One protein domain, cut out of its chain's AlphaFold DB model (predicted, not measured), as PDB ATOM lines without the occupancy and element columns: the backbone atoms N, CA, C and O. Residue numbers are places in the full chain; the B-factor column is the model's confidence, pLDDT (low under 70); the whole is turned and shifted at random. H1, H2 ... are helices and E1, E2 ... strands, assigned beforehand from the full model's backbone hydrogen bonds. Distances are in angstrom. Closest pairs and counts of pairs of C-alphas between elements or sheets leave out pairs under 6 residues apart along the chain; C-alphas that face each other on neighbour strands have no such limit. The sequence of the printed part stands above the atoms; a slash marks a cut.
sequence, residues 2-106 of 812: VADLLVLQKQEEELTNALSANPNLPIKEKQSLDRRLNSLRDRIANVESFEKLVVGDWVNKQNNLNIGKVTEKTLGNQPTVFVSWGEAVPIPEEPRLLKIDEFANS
ATOM      1  N   VAL A   2      17.055 -20.437   3.907       62.50
ATOM      2  CA  VAL A   2      17.711 -20.456   5.241       62.50
ATOM      3  C   VAL A   2      18.016 -19.044   5.773       62.50
ATOM      4  O   VAL A   2      17.765 -18.750   6.936       62.50
ATOM      5  N   ALA A   3      18.481 -18.133   4.909       66.62
ATOM      6  CA  ALA A   3      18.690 -16.728   5.272       66.62
ATOM      7  C   ALA A   3      17.377 -15.987   5.608       66.62
ATOM      8  O   ALA A   3      17.353 -15.190   6.540       66.62
ATOM      9  N   ASP A   4      16.282 -16.282   4.900       73.56
ATOM     10  CA  ASP A   4      14.965 -15.675   5.151       73.56
ATOM     11  C   ASP A   4      14.330 -16.224   6.434       73.56
ATOM     12  O   ASP A   4      13.727 -15.473   7.194       73.56
ATOM     13  N   LEU A   5      14.514 -17.517   6.711       79.94
ATOM     14  CA  LEU A   5      14.065 -18.168   7.939       79.94
ATOM     15  C   LEU A   5      14.767 -17.563   9.163       79.94
ATOM     16  O   LEU A   5      14.098 -17.214  10.127       79.94
ATOM     17  N   LEU A   6      16.086 -17.346   9.091       82.19
ATOM     18  CA  LEU A   6      16.856 -16.684  10.152       82.19
ATOM     19  C   LEU A   6      16.387 -15.243  10.404       82.19
ATOM     20  O   LEU A   6      16.302 -14.808  11.553       82.19
ATOM     21  N   VAL A   7      16.054 -14.498   9.344       85.88
ATOM     22  CA  VAL A   7      15.496 -13.142   9.468       85.88
ATOM     23  C   VAL A   7      14.123 -13.174  10.144       85.88
ATOM     24  O   VAL A   7      13.866 -12.364  11.034       85.88
ATOM     25  N   LEU A   8      13.252 -14.114   9.765       85.31
ATOM     26  CA  LEU A   8      11.920 -14.263  10.356       85.31
ATOM     27  C   LEU A   8      11.981 -14.711  11.825       85.31
ATOM     28  O   LEU A   8      11.266 -14.152  12.651       85.31
ATOM     29  N   GLN A   9      12.862 -15.654  12.168       86.94
ATOM     30  CA  GLN A   9      13.070 -16.116  13.546       86.94
ATOM     31  C   GLN A   9      13.594 -14.991  14.448       86.94
ATOM     32  O   GLN A   9      13.120 -14.823  15.569       86.94
ATOM     33  N   LYS A  10      14.503 -14.148  13.940       90.44
ATOM     34  CA  LYS A  10      14.962 -12.959  14.669       90.44
ATOM     35  C   LYS A  10      13.823 -11.963  14.931       90.44
ATOM     36  O   LYS A  10      13.721 -11.420  16.026       90.44
ATOM     37  N   GLN A  11      12.940 -11.747  13.953       87.38
ATOM     38  CA  GLN A  11      11.752 -10.897  14.126       87.38
ATOM     39  C   GLN A  11      10.748 -11.484  15.130       87.38
ATOM     40  O   GLN A  11      10.112 -10.734  15.874       87.38
ATOM     41  N   GLU A  12      10.602 -12.813  15.171       90.12
ATOM     42  CA  GLU A  12       9.792 -13.498  16.183       90.12
ATOM     43  C   GLU A  12      10.356 -13.273  17.593       90.12
ATOM     44  O   GLU A  12       9.602 -12.943  18.512       90.12
ATOM     45  N   GLU A  13      11.675 -13.393  17.762       89.69
ATOM     46  CA  GLU A  13      12.358 -13.170  19.038       89.69
ATOM     47  C   GLU A  13      12.210 -11.713  19.511       89.69
ATOM     48  O   GLU A  13      11.844 -11.468  20.661       89.69
ATOM     49  N   GLU A  14      12.400 -10.737  18.617       89.12
ATOM     50  CA  GLU A  14      12.221  -9.308  18.910       89.12
ATOM     51  C   GLU A  14      10.793  -8.985  19.388       89.12
ATOM     52  O   GLU A  14      10.614  -8.275  20.382       89.12
ATOM     53  N   LEU A  15       9.767  -9.535  18.731       85.81
ATOM     54  CA  LEU A  15       8.369  -9.327  19.123       85.81
ATOM     55  C   LEU A  15       7.995 -10.063  20.410       85.81
ATOM     56  O   LEU A  15       7.255  -9.517  21.231       85.81
ATOM     57  N   THR A  16       8.519 -11.272  20.612       87.25
ATOM     58  CA  THR A  16       8.307 -12.047  21.843       87.25
ATOM     59  C   THR A  16       8.938 -11.327  23.038       87.25
ATOM     60  O   THR A  16       8.300 -11.168  24.081       87.25
ATOM     61  N   ASN A  17      10.147 -10.786  22.858       88.25
ATOM     62  CA  ASN A  17      10.821  -9.966  23.858       88.25
ATOM     63  C   ASN A  17      10.036  -8.678  24.147       88.25
ATOM     64  O   ASN A  17       9.818  -8.361  25.317       88.25
ATOM     65  N   ALA A  18       9.522  -7.988  23.123       82.81
ATOM     66  CA  ALA A  18       8.689  -6.792  23.296       82.81
ATOM     67  C   ALA A  18       7.390  -7.064  24.082       82.81
ATOM     68  O   ALA A  18       6.992  -6.246  24.915       82.81
ATOM     69  N   LEU A  19       6.758  -8.223  23.860       83.19
ATOM     70  CA  LEU A  19       5.584  -8.688  24.612       83.19
ATOM     71  C   LEU A  19       5.916  -9.025  26.073       83.19
ATOM     72  O   LEU A  19       5.112  -8.747  26.961       83.19
ATOM     73  N   SER A  20       7.095  -9.599  26.333       81.31
ATOM     74  CA  SER A  20       7.527  -9.976  27.687       81.31
ATOM     75  C   SER A  20       8.050  -8.800  28.527       81.31
ATOM     76  O   SER A  20       7.860  -8.781  29.741       81.31
ATOM     77  N   ALA A  21       8.669  -7.797  27.893       83.25
ATOM     78  CA  ALA A  21       9.321  -6.678  28.573       83.25
ATOM     79  C   ALA A  21       8.341  -5.618  29.108       83.25
ATOM     80  O   ALA A  21       8.690  -4.879  30.026       83.25
ATOM     81  N   ASN A  22       7.119  -5.541  28.567       77.56
ATOM     82  CA  ASN A  22       6.112  -4.551  28.964       77.56
ATOM     83  C   ASN A  22       4.789  -5.207  29.407       77.56
ATOM     84  O   ASN A  22       3.819  -5.238  28.645       77.56
ATOM     85  N   PRO A  23       4.687  -5.673  30.666       71.38
ATOM     86  CA  PRO A  23       3.474  -6.318  31.180       71.38
ATOM     87  C   PRO A  23       2.249  -5.384  31.275       71.38
ATOM     88  O   PRO A  23       1.125  -5.873  31.365       71.38
ATOM     89  N   ASN A  24       2.445  -4.060  31.205       78.56
ATOM     90  CA  ASN A  24       1.394  -3.037  31.321       78.56
ATOM     91  C   ASN A  24       0.936  -2.442  29.970       78.56
ATOM     92  O   ASN A  24       0.385  -1.341  29.941       78.56
ATOM     93  N   LEU A  25       1.173  -3.128  28.845       81.75
ATOM     94  CA  LEU A  25       0.720  -2.661  27.528       81.75
ATOM     95  C   LEU A  25      -0.816  -2.515  27.460       81.75
ATOM     96  O   LEU A  25      -1.541  -3.383  27.958       81.75
ATOM     97  N   PRO A  26      -1.338  -1.474  26.783       85.62
ATOM     98  CA  PRO A  26      -2.759  -1.359  26.478       85.62
ATOM     99  C   PRO A  26      -3.277  -2.608  25.752       85.62
ATOM    100  O   PRO A  26      -2.638  -3.117  24.830       85.62
ATOM    101  N   ILE A  27      -4.484  -3.066  26.102       82.19
ATOM    102  CA  ILE A  27      -5.097  -4.297  25.556       82.19
ATOM    103  C   ILE A  27      -5.089  -4.314  24.016       82.19
ATOM    104  O   ILE A  27      -4.820  -5.350  23.411       82.19
ATOM    105  N   LYS A  28      -5.336  -3.165  23.372       81.94
ATOM    106  CA  LYS A  28      -5.334  -3.035  21.905       81.94
ATOM    107  C   LYS A  28      -3.949  -3.246  21.286       81.94
ATOM    108  O   LYS A  28      -3.846  -3.875  20.236       81.94
ATOM    109  N   GLU A  29      -2.897  -2.742  21.925       83.69
ATOM    110  CA  GLU A  29      -1.518  -2.898  21.450       83.69
ATOM    111  C   GLU A  29      -1.028  -4.327  21.658       83.69
ATOM    112  O   GLU A  29      -0.464  -4.915  20.739       83.69
ATOM    113  N   LYS A  30      -1.356  -4.931  22.806       85.19
ATOM    114  CA  LYS A  30      -1.093  -6.350  23.069       85.19
ATOM    115  C   LYS A  30      -1.746  -7.249  22.014       85.19
ATOM    116  O   LYS A  30      -1.061  -8.041  21.381       85.19
ATOM    117  N   GLN A  31      -3.035  -7.042  21.726       84.44
ATOM    118  CA  GLN A  31      -3.741  -7.778  20.668       84.44
ATOM    119  C   GLN A  31      -3.133  -7.557  19.274       84.44
ATOM    120  O   GLN A  31      -3.141  -8.468  18.448       84.44
ATOM    121  N   SER A  32      -2.629  -6.355  18.977       86.00
ATOM    122  CA  SER A  32      -1.967  -6.061  17.701       86.00
ATOM    123  C   SER A  32      -0.630  -6.796  17.568       86.00
ATOM    124  O   SER A  32      -0.356  -7.385  16.518       86.00
ATOM    125  N   LEU A  33       0.172  -6.812  18.637       84.38
ATOM    126  CA  LEU A  33       1.434  -7.547  18.701       84.38
ATOM    127  C   LEU A  33       1.208  -9.059  18.628       84.38
ATOM    128  O   LEU A  33       1.882  -9.715  17.840       84.38
ATOM    129  N   ASP A  34       0.210  -9.595  19.333       84.56
ATOM    130  CA  ASP A  34      -0.157 -11.016  19.269       84.56
ATOM    131  C   ASP A  34      -0.569 -11.434  17.846       84.56
ATOM    132  O   ASP A  34      -0.146 -12.477  17.348       84.56
ATOM    133  N   ARG A  35      -1.343 -10.600  17.132       86.62
ATOM    134  CA  ARG A  35      -1.696 -10.858  15.721       86.62
ATOM    135  C   ARG A  35      -0.469 -10.867  14.812       86.62
ATOM    136  O   ARG A  35      -0.366 -11.727  13.940       86.62
ATOM    137  N   ARG A  36       0.454  -9.918  15.002       87.06
ATOM    138  CA  ARG A  36       1.713  -9.853  14.241       87.06
ATOM    139  C   ARG A  36       2.599 -11.065  14.518       87.06
ATOM    140  O   ARG A  36       3.134 -11.637  13.574       87.06
ATOM    141  N   LEU A  37       2.704 -11.475  15.781       88.19
ATOM    142  CA  LEU A  37       3.473 -12.642  16.200       88.19
ATOM    143  C   LEU A  37       2.896 -13.934  15.610       88.19
ATOM    144  O   LEU A  37       3.638 -14.723  15.031       88.19
ATOM    145  N   ASN A  38       1.575 -14.120  15.670       85.81
ATOM    146  CA  ASN A  38       0.912 -15.282  15.071       85.81
ATOM    147  C   ASN A  38       1.104 -15.328  13.549       85.81
ATOM    148  O   ASN A  38       1.446 -16.373  13.006       85.81
ATOM    149  N   SER A  39       0.985 -14.184  12.866       85.38
ATOM    150  CA  SER A  39       1.240 -14.100  11.422       85.38
ATOM    151  C   SER A  39       2.693 -14.432  11.053       85.38
ATOM    152  O   SER A  39       2.936 -15.062  10.024       85.38
ATOM    153  N   LEU A  40       3.669 -14.039  11.879       86.94
ATOM    154  CA  LEU A  40       5.074 -14.405  11.672       86.94
ATOM    155  C   LEU A  40       5.322 -15.896  11.909       86.94
ATOM    156  O   LEU A  40       5.977 -16.524  11.081       86.94
ATOM    157  N   ARG A  41       4.738 -16.476  12.962       87.00
ATOM    158  CA  ARG A  41       4.803 -17.921  13.231       87.00
ATOM    159  C   ARG A  41       4.228 -18.748  12.089       87.00
ATOM    160  O   ARG A  41       4.855 -19.718  11.673       87.00
ATOM    161  N   ASP A  42       3.096 -18.330  11.524       84.62
ATOM    162  CA  ASP A  42       2.503 -18.988  10.354       84.62
ATOM    163  C   ASP A  42       3.442 -18.963   9.139       84.62
ATOM    164  O   ASP A  42       3.580 -19.963   8.431       84.62
ATOM    165  N   ARG A  43       4.131 -17.837   8.908       84.50
ATOM    166  CA  ARG A  43       5.112 -17.710   7.818       84.50
ATOM    167  C   ARG A  43       6.333 -18.598   8.044       84.50
ATOM    168  O   ARG A  43       6.774 -19.237   7.092       84.50
ATOM    169  N   ILE A  44       6.849 -18.656   9.272       85.81
ATOM    170  CA  ILE A  44       7.967 -19.532   9.653       85.81
ATOM    171  C   ILE A  44       7.583 -20.998   9.415       85.81
ATOM    172  O   ILE A  44       8.262 -21.683   8.653       85.81
ATOM    173  N   ALA A  45       6.437 -21.447   9.941       85.00
ATOM    174  CA  ALA A  45       5.937 -22.808   9.735       85.00
ATOM    175  C   ALA A  45       5.738 -23.155   8.249       85.00
ATOM    176  O   ALA A  45       6.034 -24.273   7.829       85.00
ATOM    177  N   ASN A  46       5.274 -22.210   7.426       86.88
ATOM    178  CA  ASN A  46       5.112 -22.449   5.991       86.88
ATOM    179  C   ASN A  46       6.450 -22.631   5.262       86.88
ATOM    180  O   ASN A  46       6.568 -23.509   4.410       86.88
ATOM    181  N   VAL A  47       7.463 -21.835   5.613       85.75
ATOM    182  CA  VAL A  47       8.824 -21.953   5.063       85.75
ATOM    183  C   VAL A  47       9.467 -23.276   5.490       85.75
ATOM    184  O   VAL A  47      10.021 -23.979   4.648       85.75
ATOM    185  N   GLU A  48       9.329 -23.663   6.759       85.56
ATOM    186  CA  GLU A  48       9.850 -24.934   7.277       85.56
ATOM    187  C   GLU A  48       9.179 -26.155   6.633       85.56
ATOM    188  O   GLU A  48       9.852 -27.121   6.273       85.56
ATOM    189  N   SER A  49       7.854 -26.129   6.454       85.69
ATOM    190  CA  SER A  49       7.138 -27.203   5.756       85.69
ATOM    191  C   SER A  49       7.468 -27.245   4.265       85.69
ATOM    192  O   SER A  49       7.557 -28.331   3.694       85.69
ATOM    193  N   PHE A  50       7.713 -26.094   3.626       87.31
ATOM    194  CA  PHE A  50       8.144 -26.054   2.228       87.31
ATOM    195  C   PHE A  50       9.481 -26.768   2.029       87.31
ATOM    196  O   PHE A  50       9.637 -27.469   1.034       87.31
ATOM    197  N   GLU A  51      10.443 -26.621   2.943       84.44
ATOM    198  CA  GLU A  51      11.732 -27.320   2.835       84.44
ATOM    199  C   GLU A  51      11.592 -28.842   2.988       84.44
ATOM    200  O   GLU A  51      12.313 -29.584   2.324       84.44
ATOM    201  N   LYS A  52      10.635 -29.308   3.799       85.25
ATOM    202  CA  LYS A  52      10.409 -30.740   4.063       85.25
ATOM    203  C   LYS A  52       9.755 -31.494   2.902       85.25
ATOM    204  O   LYS A  52       9.977 -32.691   2.778       85.25
ATOM    205  N   LEU A  53       8.947 -30.821   2.082       86.81
ATOM    206  CA  LEU A  53       8.211 -31.445   0.975       86.81
ATOM    207  C   LEU A  53       9.076 -31.588  -0.281       86.81
ATOM    208  O   LEU A  53       9.730 -30.631  -0.698       86.81
ATOM    209  N   VAL A  54       9.020 -32.733  -0.955       86.12
ATOM    210  CA  VAL A  54       9.708 -32.989  -2.228       86.12
ATOM    211  C   VAL A  54       8.685 -33.204  -3.348       86.12
ATOM    212  O   VAL A  54       7.588 -33.716  -3.136       86.12
ATOM    213  N   VAL A  55       9.027 -32.787  -4.574       83.88
ATOM    214  CA  VAL A  55       8.201 -33.098  -5.751       83.88
ATOM    215  C   VAL A  55       8.122 -34.613  -5.919       83.88
ATOM    216  O   VAL A  55       9.144 -35.285  -6.033       83.88
ATOM    217  N   GLY A  56       6.902 -35.140  -5.954       73.62
ATOM    218  CA  GLY A  56       6.616 -36.568  -5.996       73.62
ATOM    219  C   GLY A  56       6.093 -37.151  -4.684       73.62
ATOM    220  O   GLY A  56       5.527 -38.246  -4.743       73.62
ATOM    221  N   ASP A  57       6.214 -36.433  -3.563       81.44
ATOM    222  CA  ASP A  57       5.697 -36.886  -2.272       81.44
ATOM    223  C   ASP A  57       4.173 -36.986  -2.292       81.44
ATOM    224  O   ASP A  57       3.461 -36.110  -2.798       81.44
ATOM    225  N   TRP A  58       3.669 -38.058  -1.691       78.69
ATOM    226  CA  TRP A  58       2.270 -38.174  -1.326       78.69
ATOM    227  C   TRP A  58       2.007 -37.408  -0.036       78.69
ATOM    228  O   TRP A  58       2.685 -37.600   0.977       78.69
ATOM    229  N   VAL A  59       1.012 -36.535  -0.086       81.75
ATOM    230  CA  VAL A  59       0.626 -35.649   1.005       81.75
ATOM    231  C   VAL A  59      -0.868 -35.755   1.259       81.75
ATOM    232  O   VAL A  59      -1.656 -36.007   0.348       81.75
ATOM    233  N   ASN A  60      -1.271 -35.526   2.500       80.94
ATOM    234  CA  ASN A  60      -2.658 -35.285   2.868       80.94
ATOM    235  C   ASN A  60      -2.789 -33.866   3.439       80.94
ATOM    236  O   ASN A  60      -1.816 -33.275   3.921       80.94
ATOM    237  N   LYS A  61      -3.983 -33.274   3.350       80.94
ATOM    238  CA  LYS A  61      -4.234 -32.012   4.062       80.94
ATOM    239  C   LYS A  61      -4.433 -32.333   5.535       80.94
ATOM    240  O   LYS A  61      -5.060 -33.337   5.857       80.94
ATOM    241  N   GLN A  62      -3.986 -31.452   6.430       62.59
ATOM    242  CA  GLN A  62      -4.075 -31.675   7.883       62.59
ATOM    243  C   GLN A  62      -5.481 -32.055   8.392       62.59
ATOM    244  O   GLN A  62      -5.570 -32.692   9.437       62.59
ATOM    245  N   ASN A  63      -6.538 -31.724   7.634       55.41
ATOM    246  CA  ASN A  63      -7.945 -31.986   7.950       55.41
ATOM    247  C   ASN A  63      -8.702 -32.777   6.851       55.41
ATOM    248  O   ASN A  63      -9.925 -32.697   6.792       55.41
ATOM    249  N   ASN A  64      -8.016 -33.481   5.940       56.56
ATOM    250  CA  ASN A  64      -8.659 -34.266   4.872       56.56
ATOM    251  C   ASN A  64      -7.962 -35.629   4.686       56.56
ATOM    252  O   ASN A  64      -6.737 -35.703   4.709       56.56
ATOM    253  N   LEU A  65      -8.747 -36.692   4.475       54.00
ATOM    254  CA  LEU A  65      -8.271 -38.056   4.194       54.00
ATOM    255  C   LEU A  65      -7.848 -38.265   2.732       54.00
ATOM    256  O   LEU A  65      -7.264 -39.299   2.410       54.00
ATOM    257  N   ASN A  66      -8.142 -37.311   1.846       57.97
ATOM    258  CA  ASN A  66      -7.704 -37.381   0.458       57.97
ATOM    259  C   ASN A  66      -6.175 -37.355   0.377       57.97
ATOM    260  O   ASN A  66      -5.515 -36.581   1.070       57.97
ATOM    261  N   ILE A  67      -5.637 -38.206  -0.494       69.94
ATOM    262  CA  ILE A  67      -4.207 -38.342  -0.760       69.94
ATOM    263  C   ILE A  67      -3.918 -37.652  -2.091       69.94
ATOM    264  O   ILE A  67      -4.533 -37.965  -3.109       69.94
ATOM    265  N   GLY A  68      -2.993 -36.702  -2.075       75.69
ATOM    266  CA  GLY A  68      -2.580 -35.928  -3.237       75.69
ATOM    267  C   GLY A  68      -1.093 -36.090  -3.483       75.69
ATOM    268  O   GLY A  68      -0.335 -36.420  -2.571       75.69
ATOM    269  N   LYS A  69      -0.661 -35.877  -4.722       82.00
ATOM    270  CA  LYS A  69       0.750 -35.966  -5.095       82.00
ATOM    271  C   LYS A  69       1.304 -34.584  -5.390       82.00
ATOM    272  O   LYS A  69       0.733 -33.861  -6.204       82.00
ATOM    273  N   VAL A  70       2.424 -34.235  -4.764       85.81
ATOM    274  CA  VAL A  70       3.128 -32.985  -5.055       85.81
ATOM    275  C   VAL A  70       3.689 -33.042  -6.475       85.81
ATOM    276  O   VAL A  70       4.502 -33.912  -6.788       85.81
ATOM    277  N   THR A  71       3.272 -32.118  -7.337       85.31
ATOM    278  CA  THR A  71       3.686 -32.063  -8.748       85.31
ATOM    279  C   THR A  71       4.727 -30.986  -9.013       85.31
ATOM    280  O   THR A  71       5.609 -31.187  -9.840       85.31
ATOM    281  N   GLU A  72       4.653 -29.859  -8.304       88.00
ATOM    282  CA  GLU A  72       5.549 -28.718  -8.501       88.00
ATOM    283  C   GLU A  72       5.723 -27.928  -7.198       88.00
ATOM    284  O   GLU A  72       4.854 -27.936  -6.325       88.00
ATOM    285  N   LYS A  73       6.855 -27.232  -7.062       89.88
ATOM    286  CA  LYS A  73       7.128 -26.296  -5.966       89.88
ATOM    287  C   LYS A  73       7.581 -24.964  -6.545       89.88
ATOM    288  O   LYS A  73       8.537 -24.939  -7.316       89.88
ATOM    289  N   THR A  74       6.964 -23.865  -6.123       85.12
ATOM    290  CA  THR A  74       7.345 -22.519  -6.564       85.12
ATOM    291  C   THR A  74       7.847 -21.678  -5.397       85.12
ATOM    292  O   THR A  74       7.249 -21.613  -4.319       85.12
ATOM    293  N   LEU A  75       8.998 -21.034  -5.612       76.44
ATOM    294  CA  LEU A  75       9.602 -20.127  -4.645       76.44
ATOM    295  C   LEU A  75       9.124 -18.697  -4.940       76.44
ATOM    296  O   LEU A  75       9.656 -18.034  -5.827       76.44
ATOM    297  N   GLY A  76       8.097 -18.240  -4.226       69.00
ATOM    298  CA  GLY A  76       7.606 -16.859  -4.276       69.00
ATOM    299  C   GLY A  76       7.773 -16.132  -2.938       69.00
ATOM    300  O   GLY A  76       8.340 -16.673  -1.990       69.00
ATOM    301  N   ASN A  77       7.210 -14.921  -2.830       68.38
ATOM    302  CA  ASN A  77       7.092 -14.198  -1.546       68.38
ATOM    303  C   ASN A  77       6.354 -15.019  -0.471       68.38
ATOM    304  O   ASN A  77       6.569 -14.822   0.726       68.38
ATOM    305  N   GLN A  78       5.487 -15.934  -0.908       73.69
ATOM    306  CA  GLN A  78       4.937 -17.023  -0.117       73.69
ATOM    307  C   GLN A  78       5.295 -18.338  -0.826       73.69
ATOM    308  O   GLN A  78       4.999 -18.467  -2.014       73.69
ATOM    309  N   PRO A  79       5.977 -19.282  -0.153       83.56
ATOM    310  CA  PRO A  79       6.267 -20.589  -0.732       83.56
ATOM    311  C   PRO A  79       4.970 -21.372  -0.966       83.56
ATOM    312  O   PRO A  79       4.179 -21.525  -0.031       83.56
ATOM    313  N   THR A  80       4.786 -21.891  -2.183       87.88
ATOM    314  CA  THR A  80       3.561 -22.592  -2.609       87.88
ATOM    315  C   THR A  80       3.914 -23.916  -3.283       87.88
ATOM    316  O   THR A  80       4.930 -24.037  -3.973       87.88
ATOM    317  N   VAL A  81       3.085 -24.934  -3.069       89.69
ATOM    318  CA  VAL A  81       3.276 -26.287  -3.601       89.69
ATOM    319  C   VAL A  81       2.045 -26.668  -4.407       89.69
ATOM    320  O   VAL A  81       0.933 -26.510  -3.925       89.69
ATOM    321  N   PHE A  82       2.220 -27.178  -5.620       88.19
ATOM    322  CA  PHE A  82       1.110 -27.677  -6.426       88.19
ATOM    323  C   PHE A  82       0.881 -29.155  -6.136       88.19
ATOM    324  O   PHE A  82       1.822 -29.955  -6.171       88.19
ATOM    325  N   VAL A  83      -0.368 -29.517  -5.851       84.56
ATOM    326  CA  VAL A  83      -0.770 -30.884  -5.519       84.56
ATOM    327  C   VAL A  83      -1.878 -31.330  -6.467       84.56
ATOM    328  O   VAL A  83      -2.879 -30.636  -6.639       84.56
ATOM    329  N   SER A  84      -1.712 -32.501  -7.083       80.62
ATOM    330  CA  SER A  84      -2.786 -33.176  -7.821       80.62
ATOM    331  C   SER A  84      -3.541 -34.105  -6.872       80.62
ATOM    332  O   SER A  84      -2.958 -35.034  -6.308       80.62
ATOM    333  N   TRP A  85      -4.839 -33.859  -6.704       78.19
ATOM    334  CA  TRP A  85      -5.742 -34.629  -5.837       78.19
ATOM    335  C   TRP A  85      -6.565 -35.670  -6.622       78.19
ATOM    336  O   TRP A  85      -7.735 -35.885  -6.330       78.19
ATOM    337  N   GLY A  86      -5.977 -36.295  -7.649       55.72
ATOM    338  CA  GLY A  86      -6.680 -37.223  -8.553       55.72
ATOM    339  C   GLY A  86      -7.374 -36.550  -9.746       55.72
ATOM    340  O   GLY A  86      -7.864 -37.238 -10.637       55.72
ATOM    341  N   GLU A  87      -7.365 -35.219  -9.801       50.47
ATOM    342  CA  GLU A  87      -7.808 -34.416 -10.943       50.47
ATOM    343  C   GLU A  87      -6.678 -34.215 -11.971       50.47
ATOM    344  O   GLU A  87      -5.489 -34.301 -11.643       50.47
ATOM    345  N   ALA A  88      -7.051 -33.910 -13.221       53.09
ATOM    346  CA  ALA A  88      -6.104 -33.677 -14.317       53.09
ATOM    347  C   ALA A  88      -5.266 -32.389 -14.154       53.09
ATOM    348  O   ALA A  88      -4.216 -32.274 -14.784       53.09
ATOM    349  N   VAL A  89      -5.697 -31.436 -13.313       69.25
ATOM    350  CA  VAL A  89      -5.030 -30.136 -13.120       69.25
ATOM    351  C   VAL A  89      -4.519 -29.997 -11.674       69.25
ATOM    352  O   VAL A  89      -5.295 -30.189 -10.740       69.25
ATOM    353  N   PRO A  90      -3.230 -29.671 -11.447       83.12
ATOM    354  CA  PRO A  90      -2.690 -29.438 -10.105       83.12
ATOM    355  C   PRO A  90      -3.204 -28.143  -9.460       83.12
ATOM    356  O   PRO A  90      -3.234 -27.095 -10.107       83.12
ATOM    357  N   ILE A  91      -3.526 -28.188  -8.165       84.50
ATOM    358  CA  ILE A  91      -4.028 -27.042  -7.388       84.50
ATOM    359  C   ILE A  91      -2.896 -26.474  -6.510       84.50
ATOM    360  O   ILE A  91      -2.180 -27.261  -5.884       84.50
ATOM    361  N   PRO A  92      -2.702 -25.140  -6.440       89.31
ATOM    362  CA  PRO A  92      -1.720 -24.518  -5.548       89.31
ATOM    363  C   PRO A  92      -2.158 -24.575  -4.075       89.31
ATOM    364  O   PRO A  92      -3.263 -24.171  -3.726       89.31
ATOM    365  N   GLU A  93      -1.264 -25.024  -3.197       87.75
ATOM    366  CA  GLU A  93      -1.496 -25.233  -1.763       87.75
ATOM    367  C   GLU A  93      -0.371 -24.634  -0.905       87.75
ATOM    368  O   GLU A  93       0.799 -24.582  -1.306       87.75
ATOM    369  N   GLU A  94      -0.712 -24.224   0.321       88.69
ATOM    370  CA  GLU A  94       0.269 -23.794   1.320       88.69
ATOM    371  C   GLU A  94       0.956 -25.016   1.971       88.69
ATOM    372  O   GLU A  94       0.275 -25.843   2.587       88.69
ATOM    373  N   PRO A  95       2.297 -25.125   1.925       88.81
ATOM    374  CA  PRO A  95       3.070 -26.210   2.534       88.81
ATOM    375  C   PRO A  95       2.695 -26.567   3.971       88.81
ATOM    376  O   PRO A  95       2.645 -27.744   4.315       88.81
ATOM    377  N   ARG A  96       2.431 -25.573   4.831       85.44
ATOM    378  CA  ARG A  96       2.081 -25.821   6.242       85.44
ATOM    379  C   ARG A  96       0.794 -26.625   6.412       85.44
ATOM    380  O   ARG A  96       0.623 -27.270   7.441       85.44
ATOM    381  N   LEU A  97      -0.101 -26.589   5.424       85.56
ATOM    382  CA  LEU A  97      -1.381 -27.298   5.448       85.56
ATOM    383  C   LEU A  97      -1.257 -28.750   4.973       85.56
ATOM    384  O   LEU A  97      -2.228 -29.503   5.064       85.56
ATOM    385  N   LEU A  98      -0.075 -29.148   4.496       85.12
ATOM    386  CA  LEU A  98       0.215 -30.480   3.988       85.12
ATOM    387  C   LEU A  98       1.015 -31.279   5.022       85.12
ATOM    388  O   LEU A  98       1.945 -30.775   5.653       85.12
ATOM    389  N   LYS A  99       0.657 -32.550   5.190       83.25
ATOM    390  CA  LYS A  99       1.425 -33.541   5.946       83.25
ATOM    391  C   LYS A  99       1.849 -34.650   4.991       83.25
ATOM    392  O   LYS A  99       1.065 -35.091   4.155       83.25
ATOM    393  N   ILE A 100       3.102 -35.078   5.107       79.81
ATOM    394  CA  ILE A 100       3.630 -36.199   4.326       79.81
ATOM    395  C   ILE A 100       2.912 -37.468   4.783       79.81
ATOM    396  O   ILE A 100       2.892 -37.779   5.975       79.81
ATOM    397  N   ASP A 101       2.324 -38.200   3.840       70.19
ATOM    398  CA  ASP A 101       1.712 -39.491   4.131       70.19
ATOM    399  C   ASP A 101       2.786 -40.585   4.064       70.19
ATOM    400  O   ASP A 101       3.165 -41.069   2.993       70.19
ATOM    401  N   GLU A 102       3.327 -40.956   5.223       64.19
ATOM    402  CA  GLU A 102       4.387 -41.966   5.327       64.19
ATOM    403  C   GLU A 102       3.947 -43.352   4.816       64.19
ATOM    404  O   GLU A 102       4.780 -44.153   4.386       64.19
ATOM    405  N   PHE A 103       2.644 -43.654   4.814       54.31
ATOM    406  CA  PHE A 103       2.111 -44.944   4.369       54.31
ATOM    407  C   PHE A 103       1.997 -45.012   2.843       54.31
ATOM    408  O   PHE A 103       2.420 -45.999   2.235       54.31
ATOM    409  N   ALA A 104       1.488 -43.952   2.211       55.62
ATOM    410  CA  ALA A 104       1.421 -43.844   0.755       55.62
ATOM    411  C   ALA A 104       2.824 -43.773   0.126       55.62
ATOM    412  O   ALA A 104       3.079 -44.419  -0.893       55.62
ATOM    413  N   ASN A 105       3.758 -43.069   0.775       59.00
ATOM    414  CA  ASN A 105       5.146 -42.974   0.318       59.00
ATOM    415  C   ASN A 105       5.967 -44.259   0.550       59.00
ATOM    416  O   ASN A 105       6.928 -44.496  -0.179       59.00
ATOM    417  N   SER A 106       5.596 -45.124   1.507       52.38
ATOM    418  CA  SER A 106       6.320 -46.382   1.795       52.38
ATOM    419  C   SER A 106       5.857 -47.602   0.986       52.38
ATOM    420  O   SER A 106       6.556 -48.616   0.953       52.38
TER     421      SER A 106
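Overview. This is residues 2 to 106 of the 812 residues of the protein "ParB domain-containing protein" of Nostoc linckia z16 (UniProt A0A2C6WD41). A long helical hairpin, H1 and H2, reaches out from a small head, a five-stranded sheet curled like part of a barrel that the end of H2 grazes. Short H3 packs on the sheet at E1. The printed part has 105 residues, with three named helices and five named strands in the order H1 H2 E1 E2 E3 E4 E5 H3; the antiparallel sheet runs E4 E3 E2 E1 E5, and the class is mixed. It is loose, with a radius of gyration of the C-alphas of 17.3 A, and spans 54 by 28 by 25 A.

Arrangement. Begin at the strongly twisted sheet, with edge strands E4, residues 91 to 93, and E5, residues 98 to 100, and inner strands E3, residues 80 to 84, E2, residues 67 to 74, and E1, residues 58 to 61. E1 to E4 form a meander, each strand the antiparallel neighbour of the one before. Within hydrogen-bond range you find N 81 and O 93 at 2.9 A, N 82 and O 72 at 2.8 A, N 59 and O 68 at 2.8 A, and N 60 and O 99 at 2.9 A. E2 bends by 58 degrees at residue 71. H2, residues 27 to 52, only grazes the sheet with residues 46 to 52. H1, residues 2 to 21, touches H2 in a hairpin, closest at C-alphas 12 and 37, 6.4 A, at a shallow tilt of 24 degrees, opposite ways. H3, residues 102 to 106, is on the sheet at a height of 7.9 A. In H1, H2 and H3 every O i to N i+4 pair is within hydrogen-bond range.

Along the chain. Find C-alpha 67 at (-4.207, -38.342, -0.760); E2 runs 20.4 A from there. H2 runs 37.4 A and H1 28.4 A, from C-alpha 2 at (17.711, -20.456, 5.241).

Size, cuts and confidence. C-alphas 24 and 88 are farthest apart, 55.5 A. The printed part has no cut and no long link. Mean pLDDT of the printed part is 79.7, with 19 residues under 70, among them 102 to 106.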